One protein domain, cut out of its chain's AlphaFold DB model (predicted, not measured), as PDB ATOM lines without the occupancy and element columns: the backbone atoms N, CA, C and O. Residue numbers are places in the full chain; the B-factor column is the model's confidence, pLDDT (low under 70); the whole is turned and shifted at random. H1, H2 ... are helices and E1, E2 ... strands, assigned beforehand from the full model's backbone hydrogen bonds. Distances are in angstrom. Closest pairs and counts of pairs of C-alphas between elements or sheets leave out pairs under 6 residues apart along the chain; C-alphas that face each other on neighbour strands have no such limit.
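Overview. This is residues 2 to 119, 133 to 169 and 242 to 248 of the 252 residues of the protein "Outer membrane protein P29" of Ehrlichia sp. Wisconsin_h (UniProt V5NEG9). One long, twisted sheet folds over at a bend in E6, making two walls partly face to face with their strands crossed: E2, E3, E4, E5 and the first part of E6 in one, and the rest of E6 with E7, E1, E8 and the short E9 in the other. H3 sits beside edge strand E9 and near edge strand E2, while the tiny H1 and H2 lie at the margins. The 162 printed residues hold three named helices and nine named strands, in the order E1 H1 E2 E3 E4 E5 E6 E7 E8 H2 H3 E9; the class is mostly strand and the neighbour pairs are antiparallel. The whole is compact, with a radius of gyration of the C-alphas of 15.4 A and spans of 44 by 37 by 33 A.

Along the chain. E1, residues 2 to 8, begins at C-alpha 2 (-57.596, 28.991, 14.823). H1 is residues 13 to 16, E2 17 to 20 and E3 24 to 29. E4, residues 32 to 39, is 21.5 A long, and E5, residues 43 to 50, 23.0 A. E6, residues 53 to 69, measures 26.9 A and bends by 115 degrees at Gln 62, C-alpha (-53.307, 19.370, 12.517). E7 is residues 74 to 81, 22.3 A, and E8 98 to 104, 20.3 A. H2 is residues 105 to 108, H3 139 to 146, 10.3 A, and E9 152 to 155, ending at C-alpha 155 (-46.508, 18.658, 0.754).

Arrangement. In the branched sheet E1 has E8 on one side, N 5 to O 101 at 2.9 A, and E7 on the other, N 4 to O 79 at 2.8 A. E6 pairs with E7 by N 67 and O 76, 2.8 A, and on its other side with E5, N 58 to O 46 at 2.9 A, and E9, N 68 to O 153 at 2.8 A. E2 to E7 form a meander, each strand the antiparallel neighbour of the one before; E4 and E5 pair by N 35 and O 47, 2.9 A, E3 and E4 by N 27 and O 34, 2.8 A, and E2 and E3 by N 18 and O 26, 2.8 A. The closest C-alphas of E1 and E3 are those of Ile 8 and Ser 29, 7.4 A. H3 is on the sheet at a height of 7.0 A, over none of its strands, but only just: 2 of its 8 C-alphas fall on E6. Its closest C-alphas to E9 are Ala 142 and Ile 153, 6.3 A. H1 only grazes the sheet. H2 is on it; the closest C-alphas of H2 and E1 are those of Ala 105 and His 3, 5.2 A. Every O i to N i+4 pair is within hydrogen-bond range in H3; H1 and H2 are too short for one.

Size, cuts and confidence. The C-alphas of Ser 148 and Ala 243, the two farthest apart, are 46.1 A apart. Residues 120 to 132 and 170 to 241 are not printed, with C-alpha gaps of 17.6 A and 36.9 A. The link from E7 to E8 is long, 16 residues. The mean pLDDT of the printed part is 70.5, and 68 residues are under 70, among them 105 to 119, 133 to 150, 156 to 169 and 242 to 248.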
ATOM      1  N   LEU A   2     -58.448  27.984  15.451       76.62
ATOM      2  CA  LEU A   2     -57.596  28.991  14.823       76.62
ATOM      3  C   LEU A   2     -56.750  28.363  13.724       76.62
ATOM      4  O   LEU A   2     -56.388  27.190  13.794       76.62
ATOM      5  N   HIS A   3     -56.449  29.170  12.723       78.75
ATOM      6  CA  HIS A   3     -55.520  28.845  11.665       78.75
ATOM      7  C   HIS A   3     -54.219  29.608  11.920       78.75
ATOM      8  O   HIS A   3     -54.231  30.824  12.128       78.75
ATOM      9  N   LEU A   4     -53.116  28.867  11.981       81.50
ATOM     10  CA  LEU A   4     -51.762  29.371  12.164       81.50
ATOM     11  C   LEU A   4     -51.041  29.253  10.825       81.50
ATOM     12  O   LEU A   4     -50.822  28.140  10.348       81.50
ATOM     13  N   THR A   5     -50.633  30.380  10.254       82.12
ATOM     14  CA  THR A   5     -49.732  30.414   9.102       82.12
ATOM     15  C   THR A   5     -48.368  30.910   9.537       82.12
ATOM     16  O   THR A   5     -48.234  31.818  10.360       82.12
ATOM     17  N   THR A   6     -47.331  30.287   8.994       85.00
ATOM     18  CA  THR A   6     -45.960  30.733   9.176       85.00
ATOM     19  C   THR A   6     -45.250  30.781   7.840       85.00
ATOM     20  O   THR A   6     -45.402  29.888   7.007       85.00
ATOM     21  N   GLU A   7     -44.473  31.837   7.654       87.94
ATOM     22  CA  GLU A   7     -43.587  32.015   6.522       87.94
ATOM     23  C   GLU A   7     -42.191  32.328   7.054       87.94
ATOM     24  O   GLU A   7     -42.008  33.224   7.878       87.94
ATOM     25  N   ILE A   8     -41.205  31.570   6.591       90.12
ATOM     26  CA  ILE A   8     -39.805  31.747   6.948       90.12
ATOM     27  C   ILE A   8     -39.039  32.017   5.658       90.12
ATOM     28  O   ILE A   8     -39.002  31.185   4.756       90.12
ATOM     29  N   ASN A   9     -38.432  33.189   5.581       90.06
ATOM     30  CA  ASN A   9     -37.683  33.674   4.434       90.06
ATOM     31  C   ASN A   9     -36.173  33.471   4.613       90.06
ATOM     32  O   ASN A   9     -35.680  33.239   5.718       90.06
ATOM     33  N   ASN A  10     -35.438  33.598   3.505       90.38
ATOM     34  CA  ASN A  10     -33.975  33.555   3.452       90.38
ATOM     35  C   ASN A  10     -33.355  32.272   4.042       90.38
ATOM     36  O   ASN A  10     -32.296  32.308   4.666       90.38
ATOM     37  N   ILE A  11     -34.007  31.128   3.830       90.00
ATOM     38  CA  ILE A  11     -33.554  29.821   4.307       90.00
ATOM     39  C   ILE A  11     -32.503  29.239   3.360       90.00
ATOM     40  O   ILE A  11     -32.756  29.007   2.175       90.00
ATOM     41  N   ASP A  12     -31.344  28.884   3.905       89.38
ATOM     42  CA  ASP A  12     -30.450  27.927   3.263       89.38
ATOM     43  C   ASP A  12     -30.860  26.510   3.671       89.38
ATOM     44  O   ASP A  12     -30.416  25.989   4.694       89.38
ATOM     45  N   PHE A  13     -31.711  25.865   2.871       86.31
ATOM     46  CA  PHE A  13     -32.229  24.528   3.175       86.31
ATOM     47  C   PHE A  13     -31.138  23.468   3.391       86.31
ATOM     48  O   PHE A  13     -31.400  22.472   4.057       86.31
ATOM     49  N   SER A  14     -29.909  23.683   2.914       84.88
ATOM     50  CA  SER A  14     -28.802  22.746   3.148       84.88
ATOM     51  C   SER A  14     -28.270  22.794   4.582       84.88
ATOM     52  O   SER A  14     -27.741  21.802   5.079       84.88
ATOM     53  N   ASN A  15     -28.382  23.947   5.247       87.88
ATOM     54  CA  ASN A  15     -27.806  24.189   6.575       87.88
ATOM     55  C   ASN A  15     -28.860  24.484   7.648       87.88
ATOM     56  O   ASN A  15     -28.607  24.327   8.843       87.88
ATOM     57  N   ASN A  16     -30.034  24.944   7.230       90.25
ATOM     58  CA  ASN A  16     -31.077  25.457   8.102       90.25
ATOM     59  C   ASN A  16     -32.244  24.492   8.289       90.25
ATOM     60  O   ASN A  16     -33.042  24.723   9.193       90.25
ATOM     61  N   LEU A  17     -32.334  23.424   7.496       88.94
ATOM     62  CA  LEU A  17     -33.347  22.381   7.634       88.94
ATOM     63  C   LEU A  17     -32.705  21.097   8.174       88.94
ATOM     64  O   LEU A  17     -31.794  20.538   7.570       88.94
ATOM     65  N   GLN A  18     -33.197  20.620   9.314       87.69
ATOM     66  CA  GLN A  18     -32.851  19.325   9.898       87.69
ATOM     67  C   GLN A  18     -34.089  18.436   9.921       87.69
ATOM     68  O   GLN A  18     -35.199  18.922  10.121       87.69
ATOM     69  N   ILE A  19     -33.908  17.133   9.721       80.00
ATOM     70  CA  ILE A  19     -35.003  16.160   9.702       80.00
ATOM     71  C   ILE A  19     -34.590  14.968  10.540       80.00
ATOM     72  O   ILE A  19     -33.565  14.340  10.270       80.00
ATOM     73  N   ASP A  20     -35.442  14.610  11.488       79.50
ATOM     74  CA  ASP A  20     -35.245  13.459  12.350       79.50
ATOM     75  C   ASP A  20     -36.278  12.387  11.989       79.50
ATOM     76  O   ASP A  20     -37.472  12.523  12.256       79.50
ATOM     77  N   ASN A  21     -35.811  11.305  11.359       67.38
ATOM     78  CA  ASN A  21     -36.577  10.088  11.045       67.38
ATOM     79  C   ASN A  21     -37.871  10.269  10.222       67.38
ATOM     80  O   ASN A  21     -38.605   9.304  10.044       67.38
ATOM     81  N   GLY A  22     -38.126  11.457   9.666       66.50
ATOM     82  CA  GLY A  22     -39.313  11.754   8.856       66.50
ATOM     83  C   GLY A  22     -40.546  12.179   9.659       66.50
ATOM     84  O   GLY A  22     -41.480  12.692   9.055       66.50
ATOM     85  N   ASP A  23     -40.509  12.046  10.988       73.25
ATOM     86  CA  ASP A  23     -41.609  12.405  11.899       73.25
ATOM     87  C   ASP A  23     -41.388  13.753  12.591       73.25
ATOM     88  O   ASP A  23     -42.260  14.255  13.305       73.25
ATOM     89  N   ARG A  24     -40.214  14.349  12.372       84.31
ATOM     90  CA  ARG A  24     -39.868  15.677  12.850       84.31
ATOM     91  C   ARG A  24     -38.967  16.397  11.865       84.31
ATOM     92  O   ARG A  24     -38.053  15.800  11.297       84.31
ATOM     93  N   PHE A  25     -39.191  17.691  11.706       86.19
ATOM     94  CA  PHE A  25     -38.245  18.573  11.048       86.19
ATOM     95  C   PHE A  25     -38.092  19.874  11.822       86.19
ATOM     96  O   PHE A  25     -38.977  20.308  12.558       86.19
ATOM     97  N   VAL A  26     -36.933  20.490  11.644       90.88
ATOM     98  CA  VAL A  26     -36.533  21.702  12.335       90.88
ATOM     99  C   VAL A  26     -35.969  22.670  11.313       90.88
ATOM    100  O   VAL A  26     -35.002  22.351  10.624       90.88
ATOM    101  N   VAL A  27     -36.558  23.856  11.222       91.75
ATOM    102  CA  VAL A  27     -36.100  24.941  10.350       91.75
ATOM    103  C   VAL A  27     -35.562  26.057  11.223       91.75
ATOM    104  O   VAL A  27     -36.239  26.508  12.140       91.75
ATOM    105  N   THR A  28     -34.340  26.497  10.953       90.94
ATOM    106  CA  THR A  28     -33.660  27.537  11.731       90.94
ATOM    107  C   THR A  28     -33.357  28.737  10.845       90.94
ATOM    108  O   THR A  28     -32.672  28.595   9.843       90.94
ATOM    109  N   SER A  29     -33.809  29.927  11.229       88.19
ATOM    110  CA  SER A  29     -33.438  31.185  10.579       88.19
ATOM    111  C   SER A  29     -32.891  32.138  11.635       88.19
ATOM    112  O   SER A  29     -33.606  32.544  12.548       88.19
ATOM    113  N   ASN A  30     -31.601  32.469  11.539       87.06
ATOM    114  CA  ASN A  30     -30.874  33.245  12.548       87.06
ATOM    115  C   ASN A  30     -31.001  32.637  13.960       87.06
ATOM    116  O   ASN A  30     -30.537  31.524  14.204       87.06
ATOM    117  N   ASP A  31     -31.596  33.373  14.897       87.00
ATOM    118  CA  ASP A  31     -31.869  32.938  16.263       87.00
ATOM    119  C   ASP A  31     -33.226  32.241  16.430       87.00
ATOM    120  O   ASP A  31     -33.505  31.703  17.504       87.00
ATOM    121  N   MET A  32     -34.046  32.215  15.380       90.00
ATOM    122  CA  MET A  32     -35.369  31.610  15.378       90.00
ATOM    123  C   MET A  32     -35.338  30.170  14.888       90.00
ATOM    124  O   MET A  32     -34.624  29.819  13.950       90.00
ATOM    125  N   GLN A  33     -36.172  29.338  15.499       91.75
ATOM    126  CA  GLN A  33     -36.362  27.957  15.091       91.75
ATOM    127  C   GLN A  33     -37.841  27.574  15.134       91.75
ATOM    128  O   GLN A  33     -38.525  27.832  16.125       91.75
ATOM    129  N   LEU A  34     -38.290  26.933  14.057       91.56
ATOM    130  CA  LEU A  34     -39.552  26.215  13.954       91.56
ATOM    131  C   LEU A  34     -39.249  24.723  14.047       91.56
ATOM    132  O   LEU A  34     -38.556  24.177  13.194       91.56
ATOM    133  N   ASP A  35     -39.754  24.081  15.086       90.88
ATOM    134  CA  ASP A  35     -39.573  22.660  15.352       90.88
ATOM    135  C   ASP A  35     -40.939  21.987  15.329       90.88
ATOM    136  O   ASP A  35     -41.817  22.315  16.128       90.88
ATOM    137  N   ILE A  36     -41.128  21.098  14.361       87.44
ATOM    138  CA  ILE A  36     -42.393  20.418  14.124       87.44
ATOM    139  C   ILE A  36     -42.130  18.937  14.225       87.44
ATOM    140  O   ILE A  36     -41.384  18.381  13.423       87.44
ATOM    141  N   GLY A  37     -42.764  18.299  15.197       83.19
ATOM    142  CA  GLY A  37     -42.629  16.872  15.430       83.19
ATOM    143  C   GLY A  37     -43.952  16.246  15.809       83.19
ATOM    144  O   GLY A  37     -44.827  16.900  16.370       83.19
ATOM    145  N   GLN A  38     -44.108  14.966  15.509       75.00
ATOM    146  CA  GLN A  38     -45.215  14.193  16.044       75.00
ATOM    147  C   GLN A  38     -44.903  13.729  17.470       75.00
ATOM    148  O   GLN A  38     -43.839  13.166  17.732       75.00
ATOM    149  N   GLU A  39     -45.854  13.905  18.384       69.12
ATOM    150  CA  GLU A  39     -45.805  13.323  19.721       69.12
ATOM    151  C   GLU A  39     -46.851  12.208  19.859       69.12
ATOM    152  O   GLU A  39     -48.042  12.369  19.562       69.12
ATOM    153  N   ALA A  40     -46.391  11.039  20.309       66.12
ATOM    154  CA  ALA A  40     -47.230   9.856  20.447       66.12
ATOM    155  C   ALA A  40     -48.398  10.121  21.412       66.12
ATOM    156  O   ALA A  40     -48.195  10.414  22.587       66.12
ATOM    157  N   GLY A  41     -49.630   9.991  20.911       62.12
ATOM    158  CA  GLY A  41     -50.854  10.215  21.687       62.12
ATOM    159  C   GLY A  41     -51.305  11.678  21.802       62.12
ATOM    160  O   GLY A  41     -52.383  11.911  22.348       62.12
ATOM    161  N   HIS A  42     -50.537  12.635  21.264       63.53
ATOM    162  CA  HIS A  42     -50.803  14.076  21.384       63.53
ATOM    163  C   HIS A  42     -50.864  14.836  20.046       63.53
ATOM    164  O   HIS A  42     -51.213  16.014  20.039       63.53
ATOM    165  N   GLY A  43     -50.619  14.172  18.912       70.19
ATOM    166  CA  GLY A  43     -50.684  14.787  17.580       70.19
ATOM    167  C   GLY A  43     -49.390  15.505  17.203       70.19
ATOM    168  O   GLY A  43     -48.324  15.115  17.674       70.19
ATOM    169  N   TYR A  44     -49.449  16.525  16.340       75.81
ATOM    170  CA  TYR A  44     -48.262  17.344  16.074       75.81
ATOM    171  C   TYR A  44     -48.034  18.363  17.176       75.81
ATOM    172  O   TYR A  44     -48.971  18.966  17.708       75.81
ATOM    173  N   HIS A  45     -46.757  18.551  17.472       82.62
ATOM    174  CA  HIS A  45     -46.230  19.581  18.332       82.62
ATOM    175  C   HIS A  45     -45.498  20.600  17.467       82.62
ATOM    176  O   HIS A  45     -44.685  20.228  16.619       82.62
ATOM    177  N   ILE A  46     -45.806  21.877  17.678       86.12
ATOM    178  CA  ILE A  46     -45.138  22.991  17.007       86.12
ATOM    179  C   ILE A  46     -44.490  23.848  18.075       86.12
ATOM    180  O   ILE A  46     -45.179  24.499  18.862       86.12
ATOM    181  N   LEU A  47     -43.163  23.865  18.071       88.12
ATOM    182  CA  LEU A  47     -42.374  24.684  18.967       88.12
ATOM    183  C   LEU A  47     -41.711  25.811  18.186       88.12
ATOM    184  O   LEU A  47     -40.937  25.582  17.257       88.12
ATOM    185  N   PHE A  48     -41.966  27.035  18.634       87.00
ATOM    186  CA  PHE A  48     -41.191  28.197  18.229       87.00
ATOM    187  C   PHE A  48     -40.138  28.454  19.295       87.00
ATOM    188  O   PHE A  48     -40.449  28.524  20.491       87.00
ATOM    189  N   ARG A  49     -38.883  28.599  18.874       88.62
ATOM    190  CA  ARG A  49     -37.772  28.924  19.768       88.62
ATOM    191  C   ARG A  49     -37.035  30.164  19.300       88.62
ATOM    192  O   ARG A  49     -36.857  30.360  18.105       88.62
ATOM    193  N   ASN A  50     -36.553  30.934  20.266       88.38
ATOM    194  CA  ASN A  50     -35.660  32.067  20.077       88.38
ATOM    195  C   ASN A  50     -34.396  31.833  20.918       88.38
ATOM    196  O   ASN A  50     -34.482  31.657  22.135       88.38
ATOM    197  N   ASN A  51     -33.225  31.771  20.281       87.81
ATOM    198  CA  ASN A  51     -31.942  31.474  20.925       87.81
ATOM    199  C   ASN A  51     -31.988  30.185  21.782       87.81
ATOM    200  O   ASN A  51     -31.415  30.106  22.866       87.81
ATOM    201  N   GLY A  52     -32.721  29.169  21.308       86.94
ATOM    202  CA  GLY A  52     -32.916  27.883  21.991       86.94
ATOM    203  C   GLY A  52     -34.003  27.867  23.078       86.94
ATOM    204  O   GLY A  52     -34.395  26.783  23.523       86.94
ATOM    205  N   HIS A  53     -34.542  29.024  23.471       86.31
ATOM    206  CA  HIS A  53     -35.639  29.135  24.435       86.31
ATOM    207  C   HIS A  53     -36.995  28.982  23.746       86.31
ATOM    208  O   HIS A  53     -37.231  29.624  22.731       86.31
ATOM    209  N   VAL A  54     -37.890  28.154  24.296       85.56
ATOM    210  CA  VAL A  54     -39.263  27.997  23.782       85.56
ATOM    211  C   VAL A  54     -40.056  29.270  24.065       85.56
ATOM    212  O   VAL A  54     -40.143  29.684  25.219       85.56
ATOM    213  N   ILE A  55     -40.618  29.869  23.016       81.38
ATOM    214  CA  ILE A  55     -41.481  31.058  23.100       81.38
ATOM    215  C   ILE A  55     -42.947  30.728  22.803       81.38
ATOM    216  O   ILE A  55     -43.841  31.430  23.256       81.38
ATOM    217  N   SER A  56     -43.205  29.637  22.081       81.44
ATOM    218  CA  SER A  56     -44.549  29.105  21.885       81.44
ATOM    219  C   SER A  56     -44.494  27.593  21.723       81.44
ATOM    220  O   SER A  56     -43.554  27.070  21.122       81.44
ATOM    221  N   ASP A  57     -45.509  26.923  22.260       82.06
ATOM    222  CA  ASP A  57     -45.642  25.470  22.272       82.06
ATOM    223  C   ASP A  57     -47.104  25.095  22.008       82.06
ATOM    224  O   ASP A  57     -47.985  25.329  22.841       82.06
ATOM    225  N   PHE A  58     -47.371  24.586  20.808       80.25
ATOM    226  CA  PHE A  58     -48.697  24.147  20.394       80.25
ATOM    227  C   PHE A  58     -48.757  22.623  20.366       80.25
ATOM    228  O   PHE A  58     -47.860  21.976  19.830       80.25
ATOM    229  N   HIS A  59     -49.838  22.057  20.900       76.44
ATOM    230  CA  HIS A  59     -50.093  20.616  20.952       76.44
ATOM    231  C   HIS A  59     -51.391  20.276  20.217       76.44
ATOM    232  O   HIS A  59     -52.246  21.144  20.037       76.44
ATOM    233  N   GLY A  60     -51.572  19.010  19.827       68.44
ATOM    234  CA  GLY A  60     -52.812  18.567  19.177       68.44
ATOM    235  C   GLY A  60     -53.057  19.227  17.824       68.44
ATOM    236  O   GLY A  60     -54.206  19.333  17.391       68.44
ATOM    237  N   VAL A  61     -51.991  19.703  17.180       74.75
ATOM    238  CA  VAL A  61     -52.087  20.484  15.954       74.75
ATOM    239  C   VAL A  61     -52.339  19.562  14.767       74.75
ATOM    240  O   VAL A  61     -51.769  18.472  14.691       74.75
ATOM    241  N   GLN A  62     -53.166  20.006  13.823       76.00
ATOM    242  CA  GLN A  62     -53.307  19.370  12.517       76.00
ATOM    243  C   GLN A  62     -52.549  20.202  11.480       76.00
ATOM    244  O   GLN A  62     -52.879  21.363  11.254       76.00
ATOM    245  N   ALA A  63     -51.532  19.612  10.850       73.94
ATOM    246  CA  ALA A  63     -50.865  20.231   9.710       73.94
ATOM    247  C   ALA A  63     -51.780  20.218   8.482       73.94
ATOM    248  O   ALA A  63     -52.490  19.236   8.261       73.94
ATOM    249  N   GLU A  64     -51.739  21.283   7.686       74.50
ATOM    250  CA  GLU A  64     -52.520  21.407   6.452       74.50
ATOM    251  C   GLU A  64     -51.640  21.479   5.209       74.50
ATOM    252  O   GLU A  64     -51.935  20.822   4.211       74.50
ATOM    253  N   ASN A  65     -50.557  22.257   5.243       75.50
ATOM    254  CA  ASN A  65     -49.677  22.406   4.093       75.50
ATOM    255  C   ASN A  65     -48.248  22.754   4.508       75.50
ATOM    256  O   ASN A  65     -48.035  23.498   5.464       75.50
ATOM    257  N   PHE A  66     -47.285  22.254   3.738       81.00
ATOM    258  CA  PHE A  66     -45.886  22.657   3.786       81.00
ATOM    259  C   PHE A  66     -45.408  22.962   2.372       81.00
ATOM    260  O   PHE A  66     -45.436  22.095   1.505       81.00
ATOM    261  N   ILE A  67     -44.940  24.179   2.135       85.00
ATOM    262  CA  ILE A  67     -44.381  24.609   0.857       85.00
ATOM    263  C   ILE A  67     -42.920  24.966   1.090       85.00
ATOM    264  O   ILE A  67     -42.615  25.997   1.686       85.00
ATOM    265  N   PHE A  68     -42.024  24.115   0.605       85.56
ATOM    266  CA  PHE A  68     -40.589  24.355   0.575       85.56
ATOM    267  C   PHE A  68     -40.232  24.980  -0.772       85.56
ATOM    268  O   PHE A  68     -40.018  24.284  -1.763       85.56
ATOM    269  N   ASP A  69     -40.200  26.304  -0.833       86.81
ATOM    270  CA  ASP A  69     -39.791  27.044  -2.017       86.81
ATOM    271  C   ASP A  69     -38.268  27.218  -2.034       86.81
ATOM    272  O   ASP A  69     -37.721  28.235  -1.599       86.81
ATOM    273  N   VAL A  70     -37.576  26.184  -2.522       85.31
ATOM    274  CA  VAL A  70     -36.105  26.121  -2.570       85.31
ATOM    275  C   VAL A  70     -35.534  27.280  -3.375       85.31
ATOM    276  O   VAL A  70     -34.597  27.941  -2.933       85.31
ATOM    277  N   LYS A  71     -36.158  27.576  -4.518       84.88
ATOM    278  CA  LYS A  71     -35.752  28.649  -5.425       84.88
ATOM    279  C   LYS A  71     -35.754  30.016  -4.756       84.88
ATOM    280  O   LYS A  71     -34.843  30.814  -4.970       84.88
ATOM    281  N   ASN A  72     -36.810  30.300  -3.998       87.69
ATOM    282  CA  ASN A  72     -36.993  31.589  -3.341       87.69
ATOM    283  C   ASN A  72     -36.505  31.577  -1.886       87.69
ATOM    284  O   ASN A  72     -36.717  32.560  -1.178       87.69
ATOM    285  N   HIS A  73     -35.827  30.508  -1.449       88.75
ATOM    286  CA  HIS A  73     -35.300  30.361  -0.092       88.75
ATOM    287  C   HIS A  73     -36.377  30.566   0.986       88.75
ATOM    288  O   HIS A  73     -36.155  31.258   1.978       88.75
ATOM    289  N   ASN A  74     -37.565  29.999   0.776       89.06
ATOM    290  CA  ASN A  74     -38.750  30.294   1.573       89.06
ATOM    291  C   ASN A  74     -39.483  29.014   1.998       89.06
ATOM    292  O   ASN A  74     -39.668  28.098   1.201       89.06
ATOM    293  N   LEU A  75     -39.908  28.948   3.257       88.00
ATOM    294  CA  LEU A  75     -40.808  27.919   3.769       88.00
ATOM    295  C   LEU A  75     -42.123  28.570   4.163       88.00
ATOM    296  O   LEU A  75     -42.126  29.481   4.985       88.00
ATOM    297  N   ARG A  76     -43.234  28.028   3.673       88.00
ATOM    298  CA  ARG A  76     -44.572  28.349   4.178       88.00
ATOM    299  C   ARG A  76     -45.215  27.114   4.769       88.00
ATOM    300  O   ARG A  76     -45.141  26.037   4.181       88.00
ATOM    301  N   ALA A  77     -45.833  27.260   5.929       83.44
ATOM    302  CA  ALA A  77     -46.555  26.177   6.569       83.44
ATOM    303  C   ALA A  77     -47.849  26.677   7.202       83.44
ATOM    304  O   ALA A  77     -47.915  27.803   7.700       83.44
ATOM    305  N   SER A  78     -48.871  25.827   7.181       81.44
ATOM    306  CA  SER A  78     -50.189  26.154   7.709       81.44
ATOM    307  C   SER A  78     -50.754  25.028   8.571       81.44
ATOM    308  O   SER A  78     -50.505  23.838   8.329       81.44
ATOM    309  N   PHE A  79     -51.476  25.417   9.621       80.31
ATOM    310  CA  PHE A  79     -51.937  24.510  10.665       80.31
ATOM    311  C   PHE A  79     -53.282  24.924  11.249       80.31
ATOM    312  O   PHE A  79     -53.539  26.106  11.473       80.31
ATOM    313  N   LEU A  80     -54.083  23.933  11.639       78.75
ATOM    314  CA  LEU A  80     -55.237  24.129  12.508       78.75
ATOM    315  C   LEU A  80     -54.851  23.855  13.953       78.75
ATOM    316  O   LEU A  80     -54.470  22.737  14.310       78.75
ATOM    317  N   VAL A  81     -54.980  24.884  14.785       75.81
ATOM    318  CA  VAL A  81     -54.625  24.845  16.201       75.81
ATOM    319  C   VAL A  81     -55.856  25.087  17.072       75.81
ATOM    320  O   VAL A  81     -56.707  25.940  16.791       75.81
ATOM    321  N   ASP A  82     -55.932  24.341  18.172       70.50
ATOM    322  CA  ASP A  82     -56.785  24.669  19.308       70.50
ATOM    323  C   ASP A  82     -55.880  25.193  20.426       70.50
ATOM    324  O   ASP A  82     -55.021  24.475  20.943       70.50
ATOM    325  N   LEU A  83     -55.991  26.484  20.742       63.09
ATOM    326  CA  LEU A  83     -55.104  27.110  21.716       63.09
ATOM    327  C   LEU A  83     -55.437  26.624  23.120       63.09
ATOM    328  O   LEU A  83     -56.357  27.116  23.773       63.09
ATOM    329  N   MET A  84     -54.616  25.713  23.627       54.03
ATOM    330  CA  MET A  84     -54.608  25.379  25.049       54.03
ATOM    331  C   MET A  84     -53.751  26.352  25.878       54.03
ATOM    332  O   MET A  84     -53.883  26.388  27.102       54.03
ATOM    333  N   ALA A  85     -52.901  27.157  25.228       55.12
ATOM    334  CA  ALA A  85     -51.995  28.122  25.849       55.12
ATOM    335  C   ALA A  85     -51.972  29.462  25.092       55.12
ATOM    336  O   ALA A  85     -52.360  29.548  23.927       55.12
ATOM    337  N   SER A  86     -51.530  30.524  25.772       57.72
ATOM    338  CA  SER A  86     -51.358  31.853  25.179       57.72
ATOM    339  C   SER A  86     -50.204  31.871  24.177       57.72
ATOM    340  O   SER A  86     -49.115  31.405  24.505       57.72
ATOM    341  N   PHE A  87     -50.426  32.477  23.012       64.81
ATOM    342  CA  PHE A  87     -49.381  32.776  22.035       64.81
ATOM    343  C   PHE A  87     -48.779  34.160  22.309       64.81
ATOM    344  O   PHE A  87     -49.519  35.135  22.458       64.81
ATOM    345  N   GLU A  88     -47.451  34.244  22.384       66.25
ATOM    346  CA  GLU A  88     -46.739  35.523  22.375       66.25
ATOM    347  C   GLU A  88     -46.415  35.887  20.925       66.25
ATOM    348  O   GLU A  88     -45.726  35.144  20.226       66.25
ATOM    349  N   GLU A  89     -46.949  37.019  20.465       65.88
ATOM    350  CA  GLU A  89     -46.702  37.511  19.112       65.88
ATOM    351  C   GLU A  89     -45.204  37.762  18.905       65.88
ATOM    352  O   GLU A  89     -44.535  38.400  19.725       65.88
ATOM    353  N   LEU A  90     -44.669  37.251  17.797       74.06
ATOM    354  CA  LEU A  90     -43.267  37.425  17.459       74.06
ATOM    355  C   LEU A  90     -42.995  38.888  17.089       74.06
ATOM    356  O   LEU A  90     -43.654  39.458  16.221       74.06
ATOM    357  N   ASP A  91     -41.969  39.487  17.692       78.25
ATOM    358  CA  ASP A  91     -41.500  40.812  17.292       78.25
ATOM    359  C   ASP A  91     -40.815  40.740  15.916       78.25
ATOM    360  O   ASP A  91     -39.607  40.508  15.811       78.25
ATOM    361  N   GLN A  92     -41.590  40.966  14.851       77.50
ATOM    362  CA  GLN A  92     -41.116  40.948  13.461       77.50
ATOM    363  C   GLN A  92     -39.980  41.947  13.205       77.50
ATOM    364  O   GLN A  92     -39.175  41.753  12.300       77.50
ATOM    365  N   THR A  93     -39.856  43.012  14.008       82.56
ATOM    366  CA  THR A  93     -38.735  43.952  13.851       82.56
ATOM    367  C   THR A  93     -37.405  43.347  14.294       82.56
ATOM    368  O   THR A  93     -36.355  43.744  13.789       82.56
ATOM    369  N   LYS A  94     -37.444  42.373  15.213       84.38
ATOM    370  CA  LYS A  94     -36.277  41.595  15.645       84.38
ATOM    371  C   LYS A  94     -36.049  40.354  14.789       84.38
ATOM    372  O   LYS A  94     -34.902  39.953  14.631       84.38
ATOM    373  N   HIS A  95     -37.115  39.790  14.223       85.44
ATOM    374  CA  HIS A  95     -37.076  38.557  13.435       85.44
ATOM    375  C   HIS A  95     -37.749  38.763  12.063       85.44
ATOM    376  O   HIS A  95     -38.818  38.213  11.814       85.44
ATOM    377  N   PRO A  96     -37.154  39.568  11.164       85.06
ATOM    378  CA  PRO A  96     -37.800  39.992   9.915       85.06
ATOM    379  C   PRO A  96     -37.998  38.857   8.906       85.06
ATOM    380  O   PRO A  96     -38.870  38.945   8.046       85.06
ATOM    381  N   ASP A  97     -37.200  37.796   9.012       87.56
ATOM    382  CA  ASP A  97     -37.310  36.619   8.155       87.56
ATOM    383  C   ASP A  97     -38.427  35.673   8.607       87.56
ATOM    384  O   ASP A  97     -38.695  34.692   7.926       87.56
ATOM    385  N   PHE A  98     -39.059  35.928   9.754       85.62
ATOM    386  CA  PHE A  98     -40.010  35.019  10.371       85.62
ATOM    387  C   PHE A  98     -41.364  35.714  10.535       85.62
ATOM    388  O   PHE A  98     -41.542  36.594  11.377       85.62
ATOM    389  N   LEU A  99     -42.338  35.296   9.735       84.69
ATOM    390  CA  LEU A  99     -43.706  35.783   9.791       84.69
ATOM    391  C   LEU A  99     -44.589  34.695  10.399       84.69
ATOM    392  O   LEU A  99     -44.538  33.529  10.003       84.69
ATOM    393  N   ILE A 100     -45.394  35.081  11.388       81.75
ATOM    394  CA  ILE A 100     -46.404  34.223  12.006       81.75
ATOM    395  C   ILE A 100     -47.692  35.011  12.053       81.75
ATOM    396  O   ILE A 100     -47.715  36.103  12.618       81.75
ATOM    397  N   ASN A 101     -48.755  34.432  11.512       78.31
ATOM    398  CA  ASN A 101     -50.091  34.983  11.613       78.31
ATOM    399  C   ASN A 101     -51.032  33.937  12.193       78.31
ATOM    400  O   ASN A 101     -50.924  32.741  11.923       78.31
ATOM    401  N   MET A 102     -51.981  34.412  12.990       78.00
ATOM    402  CA  MET A 102     -53.028  33.582  13.558       78.00
ATOM    403  C   MET A 102     -54.368  34.271  13.353       78.00
ATOM    404  O   MET A 102     -54.534  35.435  13.707       78.00
ATOM    405  N   HIS A 103     -55.316  33.555  12.767       72.44
ATOM    406  CA  HIS A 103     -56.652  34.066  12.472       72.44
ATOM    407  C   HIS A 103     -57.699  32.975  12.680       72.44
ATOM    408  O   HIS A 103     -57.374  31.815  12.949       72.44
ATOM    409  N   THR A 104     -58.979  33.331  12.619       73.38
ATOM    410  CA  THR A 104     -60.034  32.324  12.749       73.38
ATOM    411  C   THR A 104     -60.110  31.504  11.469       73.38
ATOM    412  O   THR A 104     -59.956  32.043  10.378       73.38
ATOM    413  N   ALA A 105     -60.402  30.205  11.559       65.38
ATOM    414  CA  ALA A 105     -60.545  29.378  10.354       65.38
ATOM    415  C   ALA A 105     -61.632  29.909   9.383       65.38
ATOM    416  O   ALA A 105     -61.570  29.673   8.179       65.38
ATOM    417  N   SER A 106     -62.612  30.674   9.883       63.28
ATOM    418  CA  SER A 106     -63.606  31.377   9.059       63.28
ATOM    419  C   SER A 106     -63.016  32.476   8.173       63.28
ATOM    420  O   SER A 106     -63.560  32.728   7.097       63.28
ATOM    421  N   ASP A 107     -61.903  33.094   8.572       64.62
ATOM    422  CA  ASP A 107     -61.261  34.160   7.798       64.62
ATOM    423  C   ASP A 107     -60.628  33.608   6.506       64.62
ATOM    424  O   ASP A 107     -60.670  34.280   5.471       64.62
ATOM    425  N   CYS A 108     -60.193  32.341   6.504       60.72
ATOM    426  CA  CYS A 108     -59.720  31.636   5.305       60.72
ATOM    427  C   CYS A 108     -60.805  31.503   4.216       60.72
ATOM    428  O   CYS A 108     -60.502  31.535   3.025       60.72
ATOM    429  N   VAL A 109     -62.088  31.393   4.593       53.81
ATOM    430  CA  VAL A 109     -63.219  31.217   3.652       53.81
ATOM    431  C   VAL A 109     -63.477  32.484   2.825       53.81
ATOM    432  O   VAL A 109     -64.044  32.421   1.734       53.81
ATOM    433  N   SER A 110     -63.041  33.646   3.319       52.38
ATOM    434  CA  SER A 110     -63.271  34.942   2.673       52.38
ATOM    435  C   SER A 110     -62.319  35.251   1.507       52.38
ATOM    436  O   SER A 110     -62.464  36.291   0.863       52.38
ATOM    437  N   GLY A 111     -61.382  34.345   1.186       49.44
ATOM    438  CA  GLY A 111     -60.430  34.510   0.080       49.44
ATOM    439  C   GLY A 111     -59.316  35.519   0.364       49.44
ATOM    440  O   GLY A 111     -58.678  36.000  -0.571       49.44
ATOM    441  N   HIS A 112     -59.100  35.864   1.637       49.75
ATOM    442  CA  HIS A 112     -58.094  36.842   2.044       49.75
ATOM    443  C   HIS A 112     -56.690  36.265   2.250       49.75
ATOM    444  O   HIS A 112     -55.737  37.042   2.251       49.75
ATOM    445  N   ASP A 113     -56.549  34.943   2.362       52.47
ATOM    446  CA  ASP A 113     -55.261  34.276   2.547       52.47
ATOM    447  C   ASP A 113     -55.147  33.094   1.568       52.47
ATOM    448  O   ASP A 113     -55.909  32.127   1.639       52.47
ATOM    449  N   SER A 114     -54.250  33.214   0.582       53.62
ATOM    450  CA  SER A 114     -54.024  32.203  -0.460       53.62
ATOM    451  C   SER A 114     -53.303  30.959   0.053       53.62
ATOM    452  O   SER A 114     -53.212  29.974  -0.681       53.62
ATOM    453  N   ASP A 115     -52.789  31.014   1.283       53.47
ATOM    454  CA  ASP A 115     -51.992  29.949   1.880       53.47
ATOM    455  C   ASP A 115     -52.826  29.046   2.811       53.47
ATOM    456  O   ASP A 115     -52.330  28.015   3.266       53.47
ATOM    457  N   CYS A 116     -54.116  29.358   3.021       57.44
ATOM    458  CA  CYS A 116     -55.078  28.435   3.629       57.44
ATOM    459  C   CYS A 116     -55.526  27.369   2.613       57.44
ATOM    460  O   CYS A 116     -56.085  27.694   1.558       57.44
ATOM    461  N   VAL A 117     -55.395  26.080   2.941       51.31
ATOM    462  CA  VAL A 117     -56.002  25.013   2.130       51.31
ATOM    463  C   VAL A 117     -57.467  24.855   2.543       51.31
ATOM    464  O   VAL A 117     -57.797  24.182   3.511       51.31
ATOM    465  N   LEU A 118     -58.376  25.457   1.775       47.91
ATOM    466  CA  LEU A 118     -59.828  25.268   1.895       47.91
ATOM    467  C   LEU A 118     -60.243  23.851   1.460       47.91
ATOM    468  O   LEU A 118     -60.834  23.661   0.399       47.91
ATOM    469  N   ASN A 119     -59.994  22.840   2.287       39.31
ATOM    470  CA  ASN A 119     -60.696  21.569   2.154       39.31
ATOM    471  C   ASN A 119     -61.839  21.552   3.168       39.31
ATOM    472  O   ASN A 119     -61.643  21.296   4.348       39.31
ATOM    473  N   GLY A 133     -51.882  10.692  11.810       45.66
ATOM    474  CA  GLY A 133     -50.916   9.944  11.002       45.66
ATOM    475  C   GLY A 133     -49.510  10.559  11.085       45.66
ATOM    476  O   GLY A 133     -49.364  11.650  11.639       45.66
ATOM    477  N   PRO A 134     -48.476   9.885  10.552       52.88
ATOM    478  CA  PRO A 134     -47.139  10.472  10.430       52.88
ATOM    479  C   PRO A 134     -47.197  11.814   9.694       52.88
ATOM    480  O   PRO A 134     -48.152  12.038   8.933       52.88
ATOM    481  N   LEU A 135     -46.170  12.667   9.893       63.00
ATOM    482  CA  LEU A 135     -45.961  13.892   9.095       63.00
ATOM    483  C   LEU A 135     -46.342  13.607   7.639       63.00
ATOM    484  O   LEU A 135     -45.984  12.523   7.163       63.00
ATOM    485  N   PRO A 136     -47.069  14.516   6.945       60.72
ATOM    486  CA  PRO A 136     -47.619  14.256   5.622       60.72
ATOM    487  C   PRO A 136     -46.698  13.387   4.772       60.72
ATOM    488  O   PRO A 136     -45.549  13.766   4.509       60.72
ATOM    489  N   ALA A 137     -47.180  12.187   4.426       56.62
ATOM    490  CA  ALA A 137     -46.397  11.202   3.697       56.62
ATOM    491  C   ALA A 137     -45.873  11.868   2.422       56.62
ATOM    492  O   ALA A 137     -46.640  12.190   1.521       56.62
ATOM    493  N   GLY A 138     -44.574  12.160   2.394       58.12
ATOM    494  CA  GLY A 138     -44.014  13.026   1.363       58.12
ATOM    495  C   GLY A 138     -43.000  14.038   1.866       58.12
ATOM    496  O   GLY A 138     -42.144  14.384   1.071       58.12
ATOM    497  N   ILE A 139     -42.980  14.442   3.145       67.19
ATOM    498  CA  ILE A 139     -41.966  15.403   3.639       67.19
ATOM    499  C   ILE A 139     -40.547  14.878   3.402       67.19
ATOM    500  O   ILE A 139     -39.724  15.562   2.801       67.19
ATOM    501  N   LYS A 140     -40.273  13.618   3.764       65.12
ATOM    502  CA  LYS A 140     -38.964  13.010   3.490       65.12
ATOM    503  C   LYS A 140     -38.642  12.981   1.986       65.12
ATOM    504  O   LYS A 140     -37.527  13.303   1.595       65.12
ATOM    505  N   SER A 141     -39.615  12.614   1.149       64.75
ATOM    506  CA  SER A 141     -39.429  12.528  -0.309       64.75
ATOM    507  C   SER A 141     -39.271  13.898  -0.970       64.75
ATOM    508  O   SER A 141     -38.507  14.022  -1.920       64.75
ATOM    509  N   ALA A 142     -40.001  14.905  -0.498       65.50
ATOM    510  CA  ALA A 142     -39.899  16.285  -0.934       65.50
ATOM    511  C   ALA A 142     -38.495  16.801  -0.645       65.50
ATOM    512  O   ALA A 142     -37.881  17.416  -1.498       65.50
ATOM    513  N   ILE A 143     -37.932  16.467   0.512       64.62
ATOM    514  CA  ILE A 143     -36.622  16.989   0.894       64.62
ATOM    515  C   ILE A 143     -35.469  16.241   0.205       64.62
ATOM    516  O   ILE A 143     -34.496  16.877  -0.199       64.62
ATOM    517  N   ASP A 144     -35.604  14.933  -0.054       65.25
ATOM    518  CA  ASP A 144     -34.678  14.217  -0.949       65.25
ATOM    519  C   ASP A 144     -34.648  14.878  -2.354       65.25
ATOM    520  O   ASP A 144     -33.614  14.870  -3.024       65.25
ATOM    521  N   GLN A 145     -35.751  15.514  -2.778       64.31
ATOM    522  CA  GLN A 145     -35.813  16.331  -3.995       64.31
ATOM    523  C   GLN A 145     -35.267  17.755  -3.802       64.31
ATOM    524  O   GLN A 145     -34.603  18.233  -4.715       64.31
ATOM    525  N   ILE A 146     -35.439  18.404  -2.638       67.75
ATOM    526  CA  ILE A 146     -34.793  19.700  -2.314       67.75
ATOM    527  C   ILE A 146     -33.271  19.591  -2.444       67.75
ATOM    528  O   ILE A 146     -32.628  20.463  -3.014       67.75
ATOM    529  N   ALA A 147     -32.677  18.497  -1.959       61.47
ATOM    530  CA  ALA A 147     -31.235  18.272  -2.077       61.47
ATOM    531  C   ALA A 147     -30.764  18.060  -3.534       61.47
ATOM    532  O   ALA A 147     -29.561  18.072  -3.799       61.47
ATOM    533  N   SER A 148     -31.692  17.837  -4.471       63.16
ATOM    534  CA  SER A 148     -31.423  17.496  -5.870       63.16
ATOM    535  C   SER A 148     -31.985  18.506  -6.884       63.16
ATOM    536  O   SER A 148     -31.710  18.340  -8.075       63.16
ATOM    537  N   SER A 149     -32.773  19.501  -6.467       62.34
ATOM    538  CA  SER A 149     -33.529  20.397  -7.351       62.34
ATOM    539  C   SER A 149     -33.586  21.826  -6.806       62.34
ATOM    540  O   SER A 149     -33.697  22.029  -5.601       62.34
ATOM    541  N   ASP A 150     -33.581  22.810  -7.708       66.62
ATOM    542  CA  ASP A 150     -33.757  24.241  -7.410       66.62
ATOM    543  C   ASP A 150     -35.242  24.671  -7.497       66.62
ATOM    544  O   ASP A 150     -35.548  25.834  -7.759       66.62
ATOM    545  N   GLU A 151     -36.186  23.736  -7.352       75.19
ATOM    546  CA  GLU A 151     -37.626  23.965  -7.549       75.19
ATOM    547  C   GLU A 151     -38.424  23.953  -6.241       75.19
ATOM    548  O   GLU A 151     -38.001  23.410  -5.222       75.19
ATOM    549  N   SER A 152     -39.603  24.579  -6.265       72.44
ATOM    550  CA  SER A 152     -40.515  24.652  -5.122       72.44
ATOM    551  C   SER A 152     -41.318  23.356  -4.973       72.44
ATOM    552  O   SER A 152     -41.841  22.826  -5.956       72.44
ATOM    553  N   ILE A 153     -41.467  22.864  -3.741       79.00
ATOM    554  CA  ILE A 153     -42.128  21.588  -3.449       79.00
ATOM    555  C   ILE A 153     -43.219  21.782  -2.401       79.00
ATOM    556  O   ILE A 153     -42.975  22.321  -1.324       79.00
ATOM    557  N   THR A 154     -44.417  21.286  -2.705       75.50
ATOM    558  CA  THR A 154     -45.587  21.353  -1.822       75.50
ATOM    559  C   THR A 154     -45.909  19.969  -1.267       75.50
ATOM    560  O   THR A 154     -45.978  18.994  -2.017       75.50
ATOM    561  N   VAL A 155     -46.143  19.882   0.040       72.62
ATOM    562  CA  VAL A 155     -46.508  18.658   0.754       72.62
ATOM    563  C   VAL A 155     -47.801  18.883   1.527       72.62
ATOM    564  O   VAL A 155     -47.877  19.749   2.396       72.62
ATOM    565  N   GLN A 156     -48.805  18.056   1.238       66.56
ATOM    566  CA  GLN A 156     -50.115  18.096   1.886       66.56
ATOM    567  C   GLN A 156     -50.406  16.772   2.612       66.56
ATOM    568  O   GLN A 156     -50.008  15.708   2.124       66.56
ATOM    569  N   PRO A 157     -51.095  16.795   3.768       57.06
ATOM    570  CA  PRO A 157     -51.533  15.594   4.464       57.06
ATOM    571  C   PRO A 157     -52.467  14.770   3.581       57.06
ATOM    572  O   PRO A 157     -53.456  15.273   3.047       57.06
ATOM    573  N   SER A 158     -52.179  13.478   3.461       44.09
ATOM    574  CA  SER A 158     -53.052  12.527   2.781       44.09
ATOM    575  C   SER A 158     -54.240  12.216   3.694       44.09
ATOM    576  O   SER A 158     -54.080  11.573   4.731       44.09
ATOM    577  N   VAL A 159     -55.444  12.652   3.325       37.47
ATOM    578  CA  VAL A 159     -56.666  12.133   3.950       37.47
ATOM    579  C   VAL A 159     -56.835  10.701   3.438       37.47
ATOM    580  O   VAL A 159     -57.075  10.485   2.254       37.47
ATOM    581  N   SER A 160     -56.603   9.722   4.310       30.39
ATOM    582  CA  SER A 160     -56.669   8.290   4.002       30.39
ATOM    583  C   SER A 160     -58.010   7.905   3.367       30.39
ATOM    584  O   SER A 160     -58.998   7.886   4.089       30.39
ATOM    585  N   GLU A 161     -58.015   7.560   2.071       30.00
ATOM    586  CA  GLU A 161     -58.317   6.215   1.531       30.00
ATOM    587  C   GLU A 161     -57.619   6.040   0.145       30.00
ATOM    588  O   GLU A 161     -57.991   6.692  -0.825       30.00
ATOM    589  N   GLU A 162     -56.624   5.136   0.059       26.44
ATOM    590  CA  GLU A 162     -55.905   4.642  -1.155       26.44
ATOM    591  C   GLU A 162     -54.863   5.558  -1.872       26.44
ATOM    592  O   GLU A 162     -54.803   6.755  -1.620       26.44
ATOM    593  N   PRO A 163     -53.878   4.996  -2.620       36.59
ATOM    594  CA  PRO A 163     -52.469   5.065  -2.244       36.59
ATOM    595  C   PRO A 163     -51.638   6.107  -3.016       36.59
ATOM    596  O   PRO A 163     -51.829   6.333  -4.206       36.59
ATOM    597  N   ALA A 164     -50.626   6.635  -2.315       32.62
ATOM    598  CA  ALA A 164     -49.414   7.289  -2.824       32.62
ATOM    599  C   ALA A 164     -49.620   8.347  -3.925       32.62
ATOM    600  O   ALA A 164     -49.313   8.125  -5.097       32.62
ATOM    601  N   ILE A 165     -50.043   9.546  -3.523       31.02
ATOM    602  CA  ILE A 165     -49.883  10.735  -4.364       31.02
ATOM    603  C   ILE A 165     -48.395  11.116  -4.341       31.02
ATOM    604  O   ILE A 165     -47.847  11.445  -3.288       31.02
ATOM    605  N   LEU A 166     -47.728  11.016  -5.495       28.14
ATOM    606  CA  LEU A 166     -46.394  11.587  -5.700       28.14
ATOM    607  C   LEU A 166     -46.438  13.107  -5.458       28.14
ATOM    608  O   LEU A 166     -47.439  13.731  -5.813       28.14
ATOM    609  N   PRO A 167     -45.359  13.725  -4.943       33.62
ATOM    610  CA  PRO A 167     -45.270  15.181  -4.877       33.62
ATOM    611  C   PRO A 167     -45.494  15.775  -6.274       33.62
ATOM    612  O   PRO A 167     -44.805  15.426  -7.233       33.62
ATOM    613  N   THR A 168     -46.495  16.642  -6.397       35.16
ATOM    614  CA  THR A 168     -46.786  17.379  -7.629       35.16
ATOM    615  C   THR A 168     -45.836  18.564  -7.747       35.16
ATOM    616  O   THR A 168     -45.988  19.558  -7.037       35.16
ATOM    617  N   VAL A 169     -44.877  18.468  -8.670       34.47
ATOM    618  CA  VAL A 169     -44.124  19.622  -9.177       34.47
ATOM    619  C   VAL A 169     -45.112  20.509  -9.930       34.47
ATOM    620  O   VAL A 169     -45.791  20.055 -10.852       34.47
ATOM    621  N   ALA A 242     -61.133  35.328  20.214       41.44
ATOM    622  CA  ALA A 242     -60.813  36.284  19.144       41.44
ATOM    623  C   ALA A 242     -60.784  37.752  19.630       41.44
ATOM    624  O   ALA A 242     -59.899  38.520  19.251       41.44
ATOM    625  N   ALA A 243     -61.690  38.144  20.534       42.06
ATOM    626  CA  ALA A 243     -61.704  39.486  21.121       42.06
ATOM    627  C   ALA A 243     -60.506  39.774  22.052       42.06
ATOM    628  O   ALA A 243     -60.139  40.937  22.242       42.06
ATOM    629  N   GLN A 244     -59.877  38.738  22.616       41.03
ATOM    630  CA  GLN A 244     -58.715  38.862  23.501       41.03
ATOM    631  C   GLN A 244     -57.392  39.039  22.730       41.03
ATOM    632  O   GLN A 244     -56.437  39.571  23.296       41.03
ATOM    633  N   PHE A 245     -57.364  38.685  21.437       44.56
ATOM    634  CA  PHE A 245     -56.193  38.774  20.548       44.56
ATOM    635  C   PHE A 245     -56.160  40.014  19.641       44.56
ATOM    636  O   PHE A 245     -55.289  40.140  18.789       44.56
ATOM    637  N   GLY A 246     -57.032  40.994  19.894       33.00
ATOM    638  CA  GLY A 246     -56.827  42.360  19.420       33.00
ATOM    639  C   GLY A 246     -57.892  42.862  18.457       33.00
ATOM    640  O   GLY A 246     -57.805  42.708  17.244       33.00
ATOM    641  N   GLY A 247     -58.802  43.675  18.997       33.25
ATOM    642  CA  GLY A 247     -59.505  44.717  18.245       33.25
ATOM    643  C   GLY A 247     -58.561  45.830  17.770       33.25
ATOM    644  O   GLY A 247     -58.768  46.999  18.092       33.25
ATOM    645  N   LYS A 248     -57.494  45.479  17.045       35.31
ATOM    646  CA  LYS A 248     -56.499  46.419  16.520       35.31
ATOM    647  C   LYS A 248     -56.131  46.213  15.054       35.31
ATOM    648  O   LYS A 248     -55.150  46.792  14.628       35.31
TER     649      LYS A 248